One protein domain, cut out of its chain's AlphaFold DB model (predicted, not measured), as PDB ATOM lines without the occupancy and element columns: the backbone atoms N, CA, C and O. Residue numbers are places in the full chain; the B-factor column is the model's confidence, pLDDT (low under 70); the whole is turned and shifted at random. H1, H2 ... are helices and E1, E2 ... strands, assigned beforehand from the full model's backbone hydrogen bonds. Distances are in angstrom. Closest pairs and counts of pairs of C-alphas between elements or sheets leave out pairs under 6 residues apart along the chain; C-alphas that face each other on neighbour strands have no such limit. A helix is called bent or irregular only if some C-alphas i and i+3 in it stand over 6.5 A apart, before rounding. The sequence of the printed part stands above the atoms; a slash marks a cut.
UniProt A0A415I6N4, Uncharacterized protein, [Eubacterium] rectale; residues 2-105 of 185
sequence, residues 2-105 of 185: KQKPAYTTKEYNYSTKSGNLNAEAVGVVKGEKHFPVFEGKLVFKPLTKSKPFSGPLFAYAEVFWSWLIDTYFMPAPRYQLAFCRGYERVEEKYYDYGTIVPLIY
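Overview. This is residues 2 to 105 of the 185 residues of an uncharacterized protein of [Eubacterium] rectale (UniProt A0A415I6N4). A single strongly twisted sheet of six strands is folded back on itself at the bent strand E6, with E1 and E5 in one leaf partly facing E4, E3 and E2 in the other. One helix, H1, packs over E5 and E6 and runs along them. The printed part has 104 residues, with one named helix and six named strands in the order E1, E2, E3, E4, H1, E5, E6; across the mixed sheet the order is E1, E5, E6, E4, E3, E2. The class is mixed, helices and strands. The whole is compact and rounded, with a radius of gyration of the C-alphas of 13.9 A and spans of 39 by 32 by 29 A.

Arrangement. E1, residues 10 to 13, is an edge strand and the parallel neighbour of E5, residues 80 to 85; N 12 and O 83 are 2.8 A apart. E2, residues 19 to 25, is the other edge strand and forms a hairpin with E3, residues 31 to 38, where N 21 and O 35 are 2.7 A apart. E3 and E4, residues 42 to 48, form the next hairpin, with N 38 and O 42 at 2.8 A. E2, E3 and E4 are a meander, each strand the antiparallel neighbour of the one before. The pairing of E3 is staggered: residues 31 to 37 pair with E2, and residues 37 to 38 with E4. H1, residues 56 to 72, is on the sheet at a height over the sheet of 9.8 A, and every O i to N i+4 pair in it is within hydrogen-bond range. It lies over E5 and E6, residues 94 to 102, and runs along the strands, at 3 degrees to E6 on the local plane; the closest C-alphas of H1 and E6 are those of Ala 59 and Gly 98, 5.5 A apart. E4, H1 and E5 make a split strand-helix-strand unit, two strands of one sheet joined through a helix, with E6 between them in the sheet, and its crossover is right-handed. E5 and E6 form a hairpin, with N 84 and O 96 at 2.7 A. E6 bends by 79 degrees at residue 97 and is also the antiparallel neighbour of E4, with N 45 and O 99 at 2.8 A. E2 and E5 are apart.

Along the chain. E1 begins at C-alpha 10, (-8.107, 7.704, -54.474). E3 is 21.9 A long from first to last C-alpha, E4 18.8 A and E2 17.4 A. H1 is 24.6 A long and begins at C-alpha 56, (5.445, 10.627, -55.383). E5 is 15.9 A long; E6, 19.6 A, ends at C-alpha 102, (-8.223, 8.860, -41.173).

Size, cuts and confidence. The two C-alphas farthest apart, those of Lys 2 and Val 28, are 43.2 A apart. The printed part has no cut, and no link is long. The mean pLDDT of the printed part is 84.4; residues 22 to 33 and 52 to 53 are under 70.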
ATOM      1  N   LYS A   2      -1.101 -12.229 -44.706       74.25
ATOM      2  CA  LYS A   2      -1.527 -10.845 -44.443       74.25
ATOM      3  C   LYS A   2      -1.542 -10.070 -45.772       74.25
ATOM      4  O   LYS A   2      -0.616 -10.215 -46.570       74.25
ATOM      5  N   GLN A   3      -2.614  -9.323 -46.042       78.69
ATOM      6  CA  GLN A   3      -2.795  -8.605 -47.309       78.69
ATOM      7  C   GLN A   3      -1.751  -7.488 -47.428       78.69
ATOM      8  O   GLN A   3      -1.587  -6.713 -46.489       78.69
ATOM      9  N   LYS A   4      -1.045  -7.421 -48.562       82.81
ATOM     10  CA  LYS A   4      -0.089  -6.348 -48.885       82.81
ATOM     11  C   LYS A   4      -0.814  -5.004 -49.083       82.81
ATOM     12  O   LYS A   4      -2.004  -5.023 -49.408       82.81
ATOM     13  N   PRO A   5      -0.132  -3.855 -48.919       83.81
ATOM     14  CA  PRO A   5      -0.756  -2.559 -49.150       83.81
ATOM     15  C   PRO A   5      -1.195  -2.435 -50.612       83.81
ATOM     16  O   PRO A   5      -0.461  -2.811 -51.530       83.81
ATOM     17  N   ALA A   6      -2.405  -1.919 -50.822       84.69
ATOM     18  CA  ALA A   6      -2.887  -1.553 -52.143       84.69
ATOM     19  C   ALA A   6      -2.413  -0.133 -52.468       84.69
ATOM     20  O   ALA A   6      -2.651   0.795 -51.699       84.69
ATOM     21  N   TYR A   7      -1.768   0.034 -53.620       92.00
ATOM     22  CA  TYR A   7      -1.288   1.331 -54.109       92.00
ATOM     23  C   TYR A   7      -2.268   1.966 -55.103       92.00
ATOM     24  O   TYR A   7      -1.876   2.670 -56.031       92.00
ATOM     25  N   THR A   8      -3.561   1.691 -54.942       93.00
ATOM     26  CA  THR A   8      -4.596   2.365 -55.722       93.00
ATOM     27  C   THR A   8      -4.724   3.805 -55.243       93.00
ATOM     28  O   THR A   8      -4.778   4.076 -54.043       93.00
ATOM     29  N   THR A   9      -4.753   4.739 -56.191       96.00
ATOM     30  CA  THR A   9      -4.915   6.162 -55.878       96.00
ATOM     31  C   THR A   9      -6.395   6.481 -55.745       96.00
ATOM     32  O   THR A   9      -7.188   6.128 -56.619       96.00
ATOM     33  N   LYS A  10      -6.772   7.136 -54.648       96.12
ATOM     34  CA  LYS A  10      -8.107   7.704 -54.474       96.12
ATOM     35  C   LYS A  10      -8.167   9.119 -55.023       96.12
ATOM     36  O   LYS A  10      -7.272   9.924 -54.791       96.12
ATOM     37  N   GLU A  11      -9.254   9.417 -55.710       97.38
ATOM     38  CA  GLU A  11      -9.498  10.715 -56.325       97.38
ATOM     39  C   GLU A  11     -10.485  11.511 -55.472       97.38
ATOM     40  O   GLU A  11     -11.554  11.018 -55.111       97.38
ATOM     41  N   TYR A  12     -10.123  12.751 -55.176       97.06
ATOM     42  CA  TYR A  12     -10.925  13.723 -54.451       97.06
ATOM     43  C   TYR A  12     -10.989  15.025 -55.249       97.06
ATOM     44  O   TYR A  12     -10.117  15.317 -56.071       97.06
ATOM     45  N   ASN A  13     -12.011  15.836 -54.991       96.75
ATOM     46  CA  ASN A  13     -12.113  17.187 -55.527       96.75
ATOM     47  C   ASN A  13     -12.091  18.181 -54.363       96.75
ATOM     48  O   ASN A  13     -12.890  18.062 -53.437       96.75
ATOM     49  N   TYR A  14     -11.196  19.171 -54.393       95.44
ATOM     50  CA  TYR A  14     -11.065  20.136 -53.297       95.44
ATOM     51  C   TYR A  14     -12.369  20.900 -53.004       95.44
ATOM     52  O   TYR A  14     -12.608  21.318 -51.866       95.44
ATOM     53  N   SER A  15     -13.243  21.065 -54.004       94.50
ATOM     54  CA  SER A  15     -14.543  21.722 -53.826       94.50
ATOM     55  C   SER A  15     -15.532  20.910 -52.987       94.50
ATOM     56  O   SER A  15     -16.485  21.485 -52.475       94.50
ATOM     57  N   THR A  16     -15.328  19.596 -52.838       94.81
ATOM     58  CA  THR A  16     -16.232  18.696 -52.099       94.81
ATOM     59  C   THR A  16     -15.749  18.397 -50.680       94.81
ATOM     60  O   THR A  16     -16.295  17.512 -50.025       94.81
ATOM     61  N   LYS A  17     -14.701  19.079 -50.203       94.06
ATOM     62  CA  LYS A  17     -14.243  18.949 -48.815       94.06
ATOM     63  C   LYS A  17     -15.329  19.431 -47.846       94.06
ATOM     64  O   LYS A  17     -16.029  20.401 -48.130       94.06
ATOM     65  N   SER A  18     -15.424  18.795 -46.683       90.50
ATOM     66  CA  SER A  18     -16.298  19.235 -45.588       90.50
ATOM     67  C   SER A  18     -15.693  20.387 -44.783       90.50
ATOM     68  O   SER A  18     -16.408  21.115 -44.104       90.50
ATOM     69  N   GLY A  19     -14.376  20.572 -44.872       87.75
ATOM     70  CA  GLY A  19     -13.651  21.642 -44.202       87.75
ATOM     71  C   GLY A  19     -12.149  21.503 -44.397       87.75
ATOM     72  O   GLY A  19     -11.690  20.751 -45.259       87.75
ATOM     73  N   ASN A  20     -11.386  22.222 -43.581       83.81
ATOM     74  CA  ASN A  20      -9.941  22.066 -43.473       83.81
ATOM     75  C   ASN A  20      -9.578  21.686 -42.036       83.81
ATOM     76  O   ASN A  20     -10.281  22.029 -41.085       83.81
ATOM     77  N   LEU A  21      -8.466  20.978 -41.889       77.00
ATOM     78  CA  LEU A  21      -7.835  20.706 -40.617       77.00
ATOM     79  C   LEU A  21      -7.293  22.030 -40.077       77.00
ATOM     80  O   LEU A  21      -6.257  22.509 -40.527       77.00
ATOM     81  N   ASN A  22      -7.993  22.615 -39.114       60.66
ATOM     82  CA  ASN A  22      -7.526  23.806 -38.414       60.66
ATOM     83  C   ASN A  22      -6.586  23.369 -37.287       60.66
ATOM     84  O   ASN A  22      -6.981  23.285 -36.130       60.66
ATOM     85  N   ALA A  23      -5.354  23.018 -37.650       58.34
ATOM     86  CA  ALA A  23      -4.269  22.817 -36.700       58.34
ATOM     87  C   ALA A  23      -3.246  23.934 -36.921       58.34
ATOM     88  O   ALA A  23      -2.450  23.883 -37.865       58.34
ATOM     89  N   GLU A  24      -3.289  24.966 -36.079       48.97
ATOM     90  CA  GLU A  24      -2.210  25.949 -36.037       48.97
ATOM     91  C   GLU A  24      -0.949  25.232 -35.560       48.97
ATOM     92  O   GLU A  24      -0.895  24.680 -34.464       48.97
ATOM     93  N   ALA A  25       0.080  25.183 -36.403       48.78
ATOM     94  CA  ALA A  25       1.374  24.713 -35.945       48.78
ATOM     95  C   ALA A  25       1.946  25.781 -35.004       48.78
ATOM     96  O   ALA A  25       2.452  26.804 -35.471       48.78
ATOM     97  N   VAL A  26       1.879  25.550 -33.693       50.47
ATOM     98  CA  VAL A  26       2.617  26.370 -32.732       50.47
ATOM     99  C   VAL A  26       4.094  26.026 -32.898       50.47
ATOM    100  O   VAL A  26       4.560  24.956 -32.524       50.47
ATOM    101  N   GLY A  27       4.813  26.925 -33.558       51.31
ATOM    102  CA  GLY A  27       6.250  26.878 -33.796       51.31
ATOM    103  C   GLY A  27       6.851  28.263 -33.584       51.31
ATOM    104  O   GLY A  27       6.122  29.254 -33.515       51.31
ATOM    105  N   VAL A  28       8.182  28.360 -33.524       50.81
ATOM    106  CA  VAL A  28       8.884  29.663 -33.565       50.81
ATOM    107  C   VAL A  28       8.526  30.431 -34.848       50.81
ATOM    108  O   VAL A  28       8.374  31.649 -34.832       50.81
ATOM    109  N   VAL A  29       8.289  29.704 -35.945       53.06
ATOM    110  CA  VAL A  29       7.698  30.231 -37.180       53.06
ATOM    111  C   VAL A  29       6.254  29.748 -37.277       53.06
ATOM    112  O   VAL A  29       6.009  28.545 -37.408       53.06
ATOM    113  N   LYS A  30       5.302  30.687 -37.232       52.06
ATOM    114  CA  LYS A  30       3.880  30.399 -37.450       52.06
ATOM    115  C   LYS A  30       3.659  29.965 -38.897       52.06
ATOM    116  O   LYS A  30       4.106  30.634 -39.826       52.06
ATOM    117  N   GLY A  31       2.970  28.847 -39.085       54.97
ATOM    118  CA  GLY A  31       2.577  28.372 -40.405       54.97
ATOM    119  C   GLY A  31       1.199  27.740 -40.351       54.97
ATOM    120  O   GLY A  31       1.022  26.705 -39.710       54.97
ATOM    121  N   GLU A  32       0.241  28.343 -41.048       60.88
ATOM    122  CA  GLU A  32      -1.087  27.761 -41.222       60.88
ATOM    123  C   GLU A  32      -1.028  26.613 -42.243       60.88
ATOM    124  O   GLU A  32      -0.456  26.720 -43.344       60.88
ATOM    125  N   LYS A  33      -1.579  25.466 -41.839       67.69
ATOM    126  CA  LYS A  33      -1.723  24.276 -42.678       67.69
ATOM    127  C   LYS A  33      -3.200  24.085 -42.995       67.69
ATOM    128  O   LYS A  33      -3.952  23.634 -42.147       67.69
ATOM    129  N   HIS A  34      -3.598  24.368 -44.231       78.06
ATOM    130  CA  HIS A  34      -4.972  24.166 -44.692       78.06
ATOM    131  C   HIS A  34      -5.118  22.790 -45.348       78.06
ATOM    132  O   HIS A  34      -5.177  22.680 -46.571       78.06
ATOM    133  N   PHE A  35      -5.109  21.719 -44.552       87.75
ATOM    134  CA  PHE A  35      -5.264  20.361 -45.085       87.75
ATOM    135  C   PHE A  35      -6.746  20.004 -45.261       87.75
ATOM    136  O   PHE A  35      -7.481  20.064 -44.278       87.75
ATOM    137  N   PRO A  36      -7.215  19.628 -46.465       91.31
ATOM    138  CA  PRO A  36      -8.627  19.336 -46.699       91.31
ATOM    139  C   PRO A  36      -9.117  18.143 -45.876       91.31
ATOM    140  O   PRO A  36      -8.431  17.124 -45.778       91.31
ATOM    141  N   VAL A  37     -10.336  18.247 -45.349       91.44
ATOM    142  CA  VAL A  37     -11.046  17.153 -44.676       91.44
ATOM    143  C   VAL A  37     -12.236  16.730 -45.532       91.44
ATOM    144  O   VAL A  37     -12.985  17.566 -46.031       91.44
ATOM    145  N   PHE A  38     -12.405  15.427 -45.708       93.81
ATOM    146  CA  PHE A  38     -13.469  14.796 -46.479       93.81
ATOM    147  C   PHE A  38     -14.382  13.955 -45.580       93.81
ATOM    148  O   PHE A  38     -14.111  13.741 -44.393       93.81
ATOM    149  N   GLU A  39     -15.480  13.471 -46.164       90.88
ATOM    150  CA  GLU A  39     -16.414  12.555 -45.512       90.88
ATOM    151  C   GLU A  39     -15.689  11.360 -44.867       90.88
ATOM    152  O   GLU A  39     -14.691  10.854 -45.387       90.88
ATOM    153  N   GLY A  40     -16.175  10.929 -43.699       88.56
ATOM    154  CA  GLY A  40     -15.533   9.878 -42.905       88.56
ATOM    155  C   GLY A  40     -14.325  10.355 -42.094       88.56
ATOM    156  O   GLY A  40     -13.491   9.533 -41.725       88.56
ATOM    157  N   LYS A  41     -14.216  11.670 -41.829       87.81
ATOM    158  CA  LYS A  41     -13.079  12.298 -41.129       87.81
ATOM    159  C   LYS A  41     -11.741  11.929 -41.797       87.81
ATOM    160  O   LYS A  41     -10.770  11.583 -41.131       87.81
ATOM    161  N   LEU A  42     -11.698  11.973 -43.128       91.38
ATOM    162  CA  LEU A  42     -10.500  11.664 -43.909       91.38
ATOM    163  C   LEU A  42      -9.739  12.951 -44.235       91.38
ATOM    164  O   LEU A  42     -10.291  13.848 -44.863       91.38
ATOM    165  N   VAL A  43      -8.474  13.044 -43.838       91.38
ATOM    166  CA  VAL A  43      -7.622  14.213 -44.086       91.38
ATOM    167  C   VAL A  43      -6.729  13.955 -45.288       91.38
ATOM    168  O   VAL A  43      -6.029  12.943 -45.338       91.38
ATOM    169  N   PHE A  44      -6.722  14.885 -46.240       92.94
ATOM    170  CA  PHE A  44      -5.745  14.889 -47.321       92.94
ATOM    171  C   PHE A  44      -4.458  15.560 -46.859       92.94
ATOM    172  O   PHE A  44      -4.441  16.734 -46.492       92.94
ATOM    173  N   LYS A  45      -3.377  14.786 -46.883       90.56
ATOM    174  CA  LYS A  45      -2.026  15.198 -46.535       90.56
ATOM    175  C   LYS A  45      -1.235  15.386 -47.836       90.56
ATOM    176  O   LYS A  45      -0.748  14.403 -48.405       90.56
ATOM    177  N   PRO A  46      -1.129  16.624 -48.339       91.00
ATOM    178  CA  PRO A  46      -0.420  16.900 -49.577       91.00
ATOM    179  C   PRO A  46       1.094  16.779 -49.399       91.00
ATOM    180  O   PRO A  46       1.637  17.005 -48.313       91.00
ATOM    181  N   LEU A  47       1.787  16.514 -50.503       89.00
ATOM    182  CA  LEU A  47       3.229  16.714 -50.585       89.00
ATOM    183  C   LEU A  47       3.554  18.204 -50.781       89.00
ATOM    184  O   LEU A  47       2.837  18.925 -51.477       89.00
ATOM    185  N   THR A  48       4.637  18.680 -50.159       84.94
ATOM    186  CA  THR A  48       5.062  20.091 -50.232       84.94
ATOM    187  C   THR A  48       6.130  20.311 -51.293       84.94
ATOM    188  O   THR A  48       7.092  19.550 -51.383       84.94
ATOM    189  N   LYS A  49       6.012  21.406 -52.050       85.44
ATOM    190  CA  LYS A  49       6.991  21.791 -53.082       85.44
ATOM    191  C   LYS A  49       8.311  22.283 -52.496       85.44
ATOM    192  O   LYS A  49       9.345  22.234 -53.150       85.44
ATOM    193  N   SER A  50       8.287  22.753 -51.251       78.94
ATOM    194  CA  SER A  50       9.458  23.313 -50.570       78.94
ATOM    195  C   SER A  50      10.463  22.271 -50.072       78.94
ATOM    196  O   SER A  50      11.562  22.642 -49.666       78.94
ATOM    197  N   LYS A  51      10.112  20.976 -50.066       74.62
ATOM    198  CA  LYS A  51      10.997  19.911 -49.573       74.62
ATOM    199  C   LYS A  51      11.614  19.144 -50.748       74.62
ATOM    200  O   LYS A  51      10.868  18.510 -51.493       74.62
ATOM    201  N   PRO A  52      12.954  19.107 -50.877       64.25
ATOM    202  CA  PRO A  52      13.638  18.597 -52.072       64.25
ATOM    203  C   PRO A  52      13.374  17.111 -52.376       64.25
ATOM    204  O   PRO A  52      13.505  16.693 -53.519       64.25
ATOM    205  N   PHE A  53      12.960  16.316 -51.382       69.81
ATOM    206  CA  PHE A  53      12.685  14.877 -51.532       69.81
ATOM    207  C   PHE A  53      11.192  14.514 -51.462       69.81
ATOM    208  O   PHE A  53      10.830  13.341 -51.397       69.81
ATOM    209  N   SER A  54      10.305  15.511 -51.477       74.00
ATOM    210  CA  SER A  54       8.855  15.331 -51.348       74.00
ATOM    211  C   SER A  54       8.171  14.998 -52.685       74.00
ATOM    212  O   SER A  54       7.268  15.711 -53.119       74.00
ATOM    213  N   GLY A  55       8.605  13.922 -53.347       82.44
ATOM    214  CA  GLY A  55       8.015  13.425 -54.601       82.44
ATOM    215  C   GLY A  55       7.045  12.249 -54.407       82.44
ATOM    216  O   GLY A  55       6.896  11.760 -53.288       82.44
ATOM    217  N   PRO A  56       6.424  11.715 -55.479       87.31
ATOM    218  CA  PRO A  56       5.445  10.627 -55.383       87.31
ATOM    219  C   PRO A  56       5.927   9.409 -54.586       87.31
ATOM    220  O   PRO A  56       5.178   8.894 -53.764       87.31
ATOM    221  N   LEU A  57       7.190   8.991 -54.751       86.56
ATOM    222  CA  LEU A  57       7.784   7.872 -54.000       86.56
ATOM    223  C   LEU A  57       7.682   8.045 -52.478       86.56
ATOM    224  O   LEU A  57       7.570   7.061 -51.753       86.56
ATOM    225  N   PHE A  58       7.665   9.287 -52.001       85.25
ATOM    226  CA  PHE A  58       7.463   9.594 -50.596       85.25
ATOM    227  C   PHE A  58       6.061   9.184 -50.120       85.25
ATOM    228  O   PHE A  58       5.930   8.523 -49.095       85.25
ATOM    229  N   ALA A  59       5.011   9.478 -50.894       88.94
ATOM    230  CA  ALA A  59       3.648   9.043 -50.578       88.94
ATOM    231  C   ALA A  59       3.519   7.506 -50.601       88.94
ATOM    232  O   ALA A  59       2.849   6.924 -49.748       88.94
ATOM    233  N   TYR A  60       4.213   6.825 -51.525       89.81
ATOM    234  CA  TYR A  60       4.290   5.356 -51.528       89.81
ATOM    235  C   TYR A  60       4.955   4.814 -50.255       89.81
ATOM    236  O   TYR A  60       4.485   3.816 -49.702       89.81
ATOM    237  N   ALA A  61       6.020   5.468 -49.783       87.00
ATOM    238  CA  ALA A  61       6.688   5.105 -48.539       87.00
ATOM    239  C   ALA A  61       5.757   5.286 -47.331       87.00
ATOM    240  O   ALA A  61       5.649   4.373 -46.516       87.00
ATOM    241  N   GLU A  62       5.018   6.398 -47.244       87.06
ATOM    242  CA  GLU A  62       4.039   6.614 -46.168       87.06
ATOM    243  C   GLU A  62       2.956   5.522 -46.141       87.06
ATOM    244  O   GLU A  62       2.633   4.984 -45.079       87.06
ATOM    245  N   VAL A  63       2.436   5.124 -47.310       90.81
ATOM    246  CA  VAL A  63       1.480   4.008 -47.421       90.81
ATOM    247  C   VAL A  63       2.105   2.700 -46.938       90.81
ATOM    248  O   VAL A  63       1.509   2.009 -46.111       90.81
ATOM    249  N   PHE A  64       3.316   2.375 -47.396       90.00
ATOM    250  CA  PHE A  64       4.019   1.160 -46.985       90.00
ATOM    251  C   PHE A  64       4.255   1.107 -45.472       90.00
ATOM    252  O   PHE A  64       3.903   0.115 -44.833       90.00
ATOM    253  N   TRP A  65       4.807   2.172 -44.891       87.62
ATOM    254  CA  TRP A  65       5.126   2.215 -43.467       87.62
ATOM    255  C   TRP A  65       3.878   2.215 -42.594       87.62
ATOM    256  O   TRP A  65       3.856   1.523 -41.581       87.62
ATOM    257  N   SER A  66       2.813   2.913 -43.001       88.00
ATOM    258  CA  SER A  66       1.536   2.857 -42.280       88.00
ATOM    259  C   SER A  66       0.976   1.433 -42.221       88.00
ATOM    260  O   SER A  66       0.550   0.986 -41.159       88.00
ATOM    261  N   TRP A  67       1.057   0.687 -43.330       90.88
ATOM    262  CA  TRP A  67       0.660  -0.715 -43.379       90.88
ATOM    263  C   TRP A  67       1.566  -1.592 -42.519       90.88
ATOM    264  O   TRP A  67       1.056  -2.400 -41.750       90.88
ATOM    265  N   LEU A  68       2.888  -1.455 -42.640       88.12
ATOM    266  CA  LEU A  68       3.850  -2.287 -41.920       88.12
ATOM    267  C   LEU A  68       3.700  -2.113 -40.404       88.12
ATOM    268  O   LEU A  68       3.655  -3.103 -39.676       88.12
ATOM    269  N   ILE A  69       3.556  -0.872 -39.945       85.88
ATOM    270  CA  ILE A  69       3.385  -0.544 -38.527       85.88
ATOM    271  C   ILE A  69       2.056  -1.094 -38.009       85.88
ATOM    272  O   ILE A  69       2.071  -1.850 -37.041       85.88
ATOM    273  N   ASP A  70       0.946  -0.826 -38.701       87.94
ATOM    274  CA  ASP A  70      -0.373  -1.357 -38.328       87.94
ATOM    275  C   ASP A  70      -0.411  -2.895 -38.309       87.94
ATOM    276  O   ASP A  70      -1.051  -3.529 -37.474       87.94
ATOM    277  N   THR A  71       0.304  -3.522 -39.241       87.75
ATOM    278  CA  THR A  71       0.248  -4.970 -39.446       87.75
ATOM    279  C   THR A  71       1.131  -5.751 -38.473       87.75
ATOM    280  O   THR A  71       0.827  -6.918 -38.186       87.75
ATOM    281  N   TYR A  72       2.244  -5.167 -38.018       83.38
ATOM    282  CA  TYR A  72       3.295  -5.894 -37.294       83.38
ATOM    283  C   TYR A  72       3.736  -5.263 -35.974       83.38
ATOM    284  O   TYR A  72       4.309  -5.986 -35.165       83.38
ATOM    285  N   PHE A  73       3.487  -3.972 -35.746       81.00
ATOM    286  CA  PHE A  73       3.974  -3.264 -34.559       81.00
ATOM    287  C   PHE A  73       2.830  -2.915 -33.611       81.00
ATOM    288  O   PHE A  73       2.767  -3.442 -32.506       81.00
ATOM    289  N   MET A  74       1.919  -2.044 -34.040       82.81
ATOM    290  CA  MET A  74       0.830  -1.534 -33.206       82.81
ATOM    291  C   MET A  74      -0.308  -0.995 -34.077       82.81
ATOM    292  O   MET A  74      -0.022  -0.574 -35.199       82.81
ATOM    293  N   PRO A  75      -1.555  -0.928 -33.571       83.50
ATOM    294  CA  PRO A  75      -2.654  -0.295 -34.294       83.50
ATOM    295  C   PRO A  75      -2.262   1.104 -34.770       83.50
ATOM    296  O   PRO A  75      -1.842   1.948 -33.975       83.50
ATOM    297  N   ALA A  76      -2.374   1.348 -36.073       83.38
ATOM    298  CA  ALA A  76      -1.994   2.623 -36.659       83.38
ATOM    299  C   ALA A  76      -2.916   2.984 -37.831       83.38
ATOM    300  O   ALA A  76      -3.365   2.111 -38.573       83.38
ATOM    301  N   PRO A  77      -3.186   4.281 -38.056       85.00
ATOM    302  CA  PRO A  77      -3.971   4.700 -39.209       85.00
ATOM    303  C   PRO A  77      -3.281   4.255 -40.502       85.00
ATOM    304  O   PRO A  77      -2.105   4.556 -40.717       85.00
ATOM    305  N   ARG A  78      -4.024   3.563 -41.373       88.56
ATOM    306  CA  ARG A  78      -3.548   3.171 -42.704       88.56
ATOM    307  C   ARG A  78      -3.715   4.311 -43.690       88.56
ATOM    308  O   ARG A  78      -4.809   4.849 -43.852       88.56
ATOM    309  N   TYR A  79      -2.624   4.639 -44.362       91.75
ATOM    310  CA  TYR A  79      -2.581   5.693 -45.358       91.75
ATOM    311  C   TYR A  79      -2.929   5.085 -46.714       91.75
ATOM    312  O   TYR A  79      -2.679   3.904 -46.968       91.75
ATOM    313  N   GLN A  80      -3.492   5.898 -47.599       94.50
ATOM    314  CA  GLN A  80      -3.734   5.525 -48.991       94.50
ATOM    315  C   GLN A  80      -3.236   6.635 -49.905       94.50
ATOM    316  O   GLN A  80      -3.261   7.805 -49.526       94.50
ATOM    317  N   LEU A  81      -2.785   6.277 -51.107       96.25
ATOM    318  CA  LEU A  81      -2.428   7.269 -52.116       96.25
ATOM    319  C   LEU A  81      -3.662   8.091 -52.481       96.25
ATOM    320  O   LEU A  81      -4.756   7.541 -52.633       96.25
ATOM    321  N   ALA A  82      -3.482   9.398 -52.637       96.62
ATOM    322  CA  ALA A  82      -4.576  10.291 -52.972       96.62
ATOM    323  C   ALA A  82      -4.159  11.395 -53.944       96.62
ATOM    324  O   ALA A  82      -3.039  11.909 -53.888       96.62
ATOM    325  N   PHE A  83      -5.111  11.771 -54.791       97.38
ATOM    326  CA  PHE A  83      -5.071  12.942 -55.650       97.38
ATOM    327  C   PHE A  83      -6.274  13.832 -55.315       97.38
ATOM    328  O   PHE A  83      -7.410  13.365 -55.315       97.38
ATOM    329  N   CYS A  84      -6.039  15.102 -55.005       97.19
ATOM    330  CA  CYS A  84      -7.038  16.098 -54.644       97.19
ATOM    331  C   CYS A  84      -7.067  17.187 -55.716       97.19
ATOM    332  O   CYS A  84      -6.269  18.118 -55.695       97.19
ATOM    333  N   ARG A  85      -7.987  17.067 -56.673       97.38
ATOM    334  CA  ARG A  85      -8.074  17.967 -57.826       97.38
ATOM    335  C   ARG A  85      -8.341  19.400 -57.388       97.38
ATOM    336  O   ARG A  85      -9.329  19.664 -56.699       97.38
ATOM    337  N   GLY A  86      -7.508  20.319 -57.875       95.12
ATOM    338  CA  GLY A  86      -7.703  21.758 -57.710       95.12
ATOM    339  C   GLY A  86      -7.241  22.307 -56.362       95.12
ATOM    340  O   GLY A  86      -7.491  23.479 -56.092       95.12
ATOM    341  N   TYR A  87      -6.570  21.502 -55.538       94.31
ATOM    342  CA  TYR A  87      -6.026  21.946 -54.261       94.31
ATOM    343  C   TYR A  87      -4.814  22.865 -54.441       94.31
ATOM    344  O   TYR A  87      -4.763  23.938 -53.854       94.31
ATOM    345  N   GLU A  88      -3.896  22.508 -55.332       93.69
ATOM    346  CA  GLU A  88      -2.695  23.249 -55.720       93.69
ATOM    347  C   GLU A  88      -3.019  24.646 -56.263       93.69
ATOM    348  O   GLU A  88      -2.216  25.562 -56.130       93.69
ATOM    349  N   ARG A  89      -4.216  24.843 -56.834       92.81
ATOM    350  CA  ARG A  89      -4.689  26.169 -57.275       92.81
ATOM    351  C   ARG A  89      -5.061  27.094 -56.119       92.81
ATOM    352  O   ARG A  89      -5.153  28.297 -56.320       92.81
ATOM    353  N   VAL A  90      -5.356  26.526 -54.954       90.88
ATOM    354  CA  VAL A  90      -5.750  27.258 -53.744       90.88
ATOM    355  C   VAL A  90      -4.571  27.366 -52.782       90.88
ATOM    356  O   VAL A  90      -4.370  28.410 -52.176       90.88
ATOM    357  N   GLU A  91      -3.757  26.316 -52.691       89.69
ATOM    358  CA  GLU A  91      -2.567  26.240 -51.850       89.69
ATOM    359  C   GLU A  91      -1.320  25.960 -52.702       89.69
ATOM    360  O   GLU A  91      -0.816  24.837 -52.751       89.69
ATOM    361  N   GLU A  92      -0.784  26.992 -53.358       90.62
ATOM    362  CA  GLU A  92       0.291  26.865 -54.360       90.62
ATOM    363  C   GLU A  92       1.570  26.185 -53.846       90.62
ATOM    364  O   GLU A  92       2.330  25.614 -54.632       90.62
ATOM    365  N   LYS A  93       1.808  26.219 -52.528       87.75
ATOM    366  CA  LYS A  93       2.953  25.578 -51.858       87.75
ATOM    367  C   LYS A  93       2.872  24.046 -51.833       87.75
ATOM    368  O   LYS A  93       3.883  23.385 -51.581       87.75
ATOM    369  N   TYR A  94       1.694  23.486 -52.089       91.00
ATOM    370  CA  TYR A  94       1.419  22.057 -52.061       91.00
ATOM    371  C   TYR A  94       1.109  21.511 -53.456       91.00
ATOM    372  O   TYR A  94       0.700  22.243 -54.354       91.00
ATOM    373  N   TYR A  95       1.325  20.211 -53.636       93.25
ATOM    374  CA  TYR A  95       0.875  19.482 -54.817       93.25
ATOM    375  C   TYR A  95      -0.565  18.976 -54.651       93.25
ATOM    376  O   TYR A  95      -1.017  18.711 -53.534       93.25
ATOM    377  N   ASP A  96      -1.236  18.718 -55.775       95.81
ATOM    378  CA  ASP A  96      -2.527  18.007 -55.819       95.81
ATOM    379  C   ASP A  96      -2.423  16.524 -55.405       95.81
ATOM    380  O   ASP A  96      -3.436  15.839 -55.320       95.81
ATOM    381  N   TYR A  97      -1.231  15.987 -55.130       94.69
ATOM    382  CA  TYR A  97      -1.037  14.582 -54.764       94.69
ATOM    383  C   TYR A  97      -0.343  14.405 -53.410       94.69
ATOM    384  O   TYR A  97       0.444  15.238 -52.953       94.69
ATOM    385  N   GLY A  98      -0.638  13.275 -52.772       94.12
ATOM    386  CA  GLY A  98      -0.098  12.903 -51.472       94.12
ATOM    387  C   GLY A  98      -0.794  11.670 -50.919       94.12
ATOM    388  O   GLY A  98      -0.977  10.679 -51.633       94.12
ATOM    389  N   THR A  99      -1.179  11.727 -49.649       93.75
ATOM    390  CA  THR A  99      -1.865  10.628 -48.965       93.75
ATOM    391  C   THR A  99      -3.191  11.079 -48.361       93.75
ATOM    392  O   THR A  99      -3.381  12.244 -48.022       93.75
ATOM    393  N   ILE A 100      -4.143  10.156 -48.244       93.56
ATOM    394  CA  ILE A 100      -5.343  10.321 -47.423       93.56
ATOM    395  C   ILE A 100      -5.184   9.471 -46.161       93.56
ATOM    396  O   ILE A 100      -4.763   8.311 -46.233       93.56
ATOM    397  N   VAL A 101      -5.508  10.053 -45.009       90.19
ATOM    398  CA  VAL A 101      -5.373   9.424 -43.692       90.19
ATOM    399  C   VAL A 101      -6.648   9.641 -42.869       90.19
ATOM    400  O   VAL A 101      -7.210  10.735 -42.908       90.19
ATOM    401  N   PRO A 102      -7.141   8.636 -42.124       88.44
ATOM    402  CA  PRO A 102      -8.223   8.860 -41.173       88.44
ATOM    403  C   PRO A 102      -7.754   9.734 -40.006       88.44
ATOM    404  O   PRO A 102      -6.653   9.555 -39.482       88.44
ATOM    405  N   LEU A 103      -8.605  10.664 -39.583       80.19
ATOM    406  CA  LEU A 103      -8.408  11.427 -38.360       80.19
ATOM    407  C   LEU A 103      -8.459  10.478 -37.160       80.19
ATOM    408  O   LEU A 103      -9.424   9.732 -37.006       80.19
ATOM    409  N   ILE A 104      -7.416  10.494 -36.332       74.19
ATOM    410  CA  ILE A 104      -7.261   9.529 -35.232       74.19
ATOM    411  C   ILE A 104      -7.736  10.041 -33.874       74.19
ATOM    412  O   ILE A 104      -7.970   9.224 -32.991       74.19
ATOM    413  N   TYR A 105      -7.882  11.354 -33.705       70.75
ATOM    414  CA  TYR A 105      -8.321  11.933 -32.441       70.75
ATOM    415  C   TYR A 105      -9.851  12.013 -32.371       70.75
ATOM    416  O   TYR A 105     -10.536  12.279 -33.367       70.75
TER     417      TYR A 105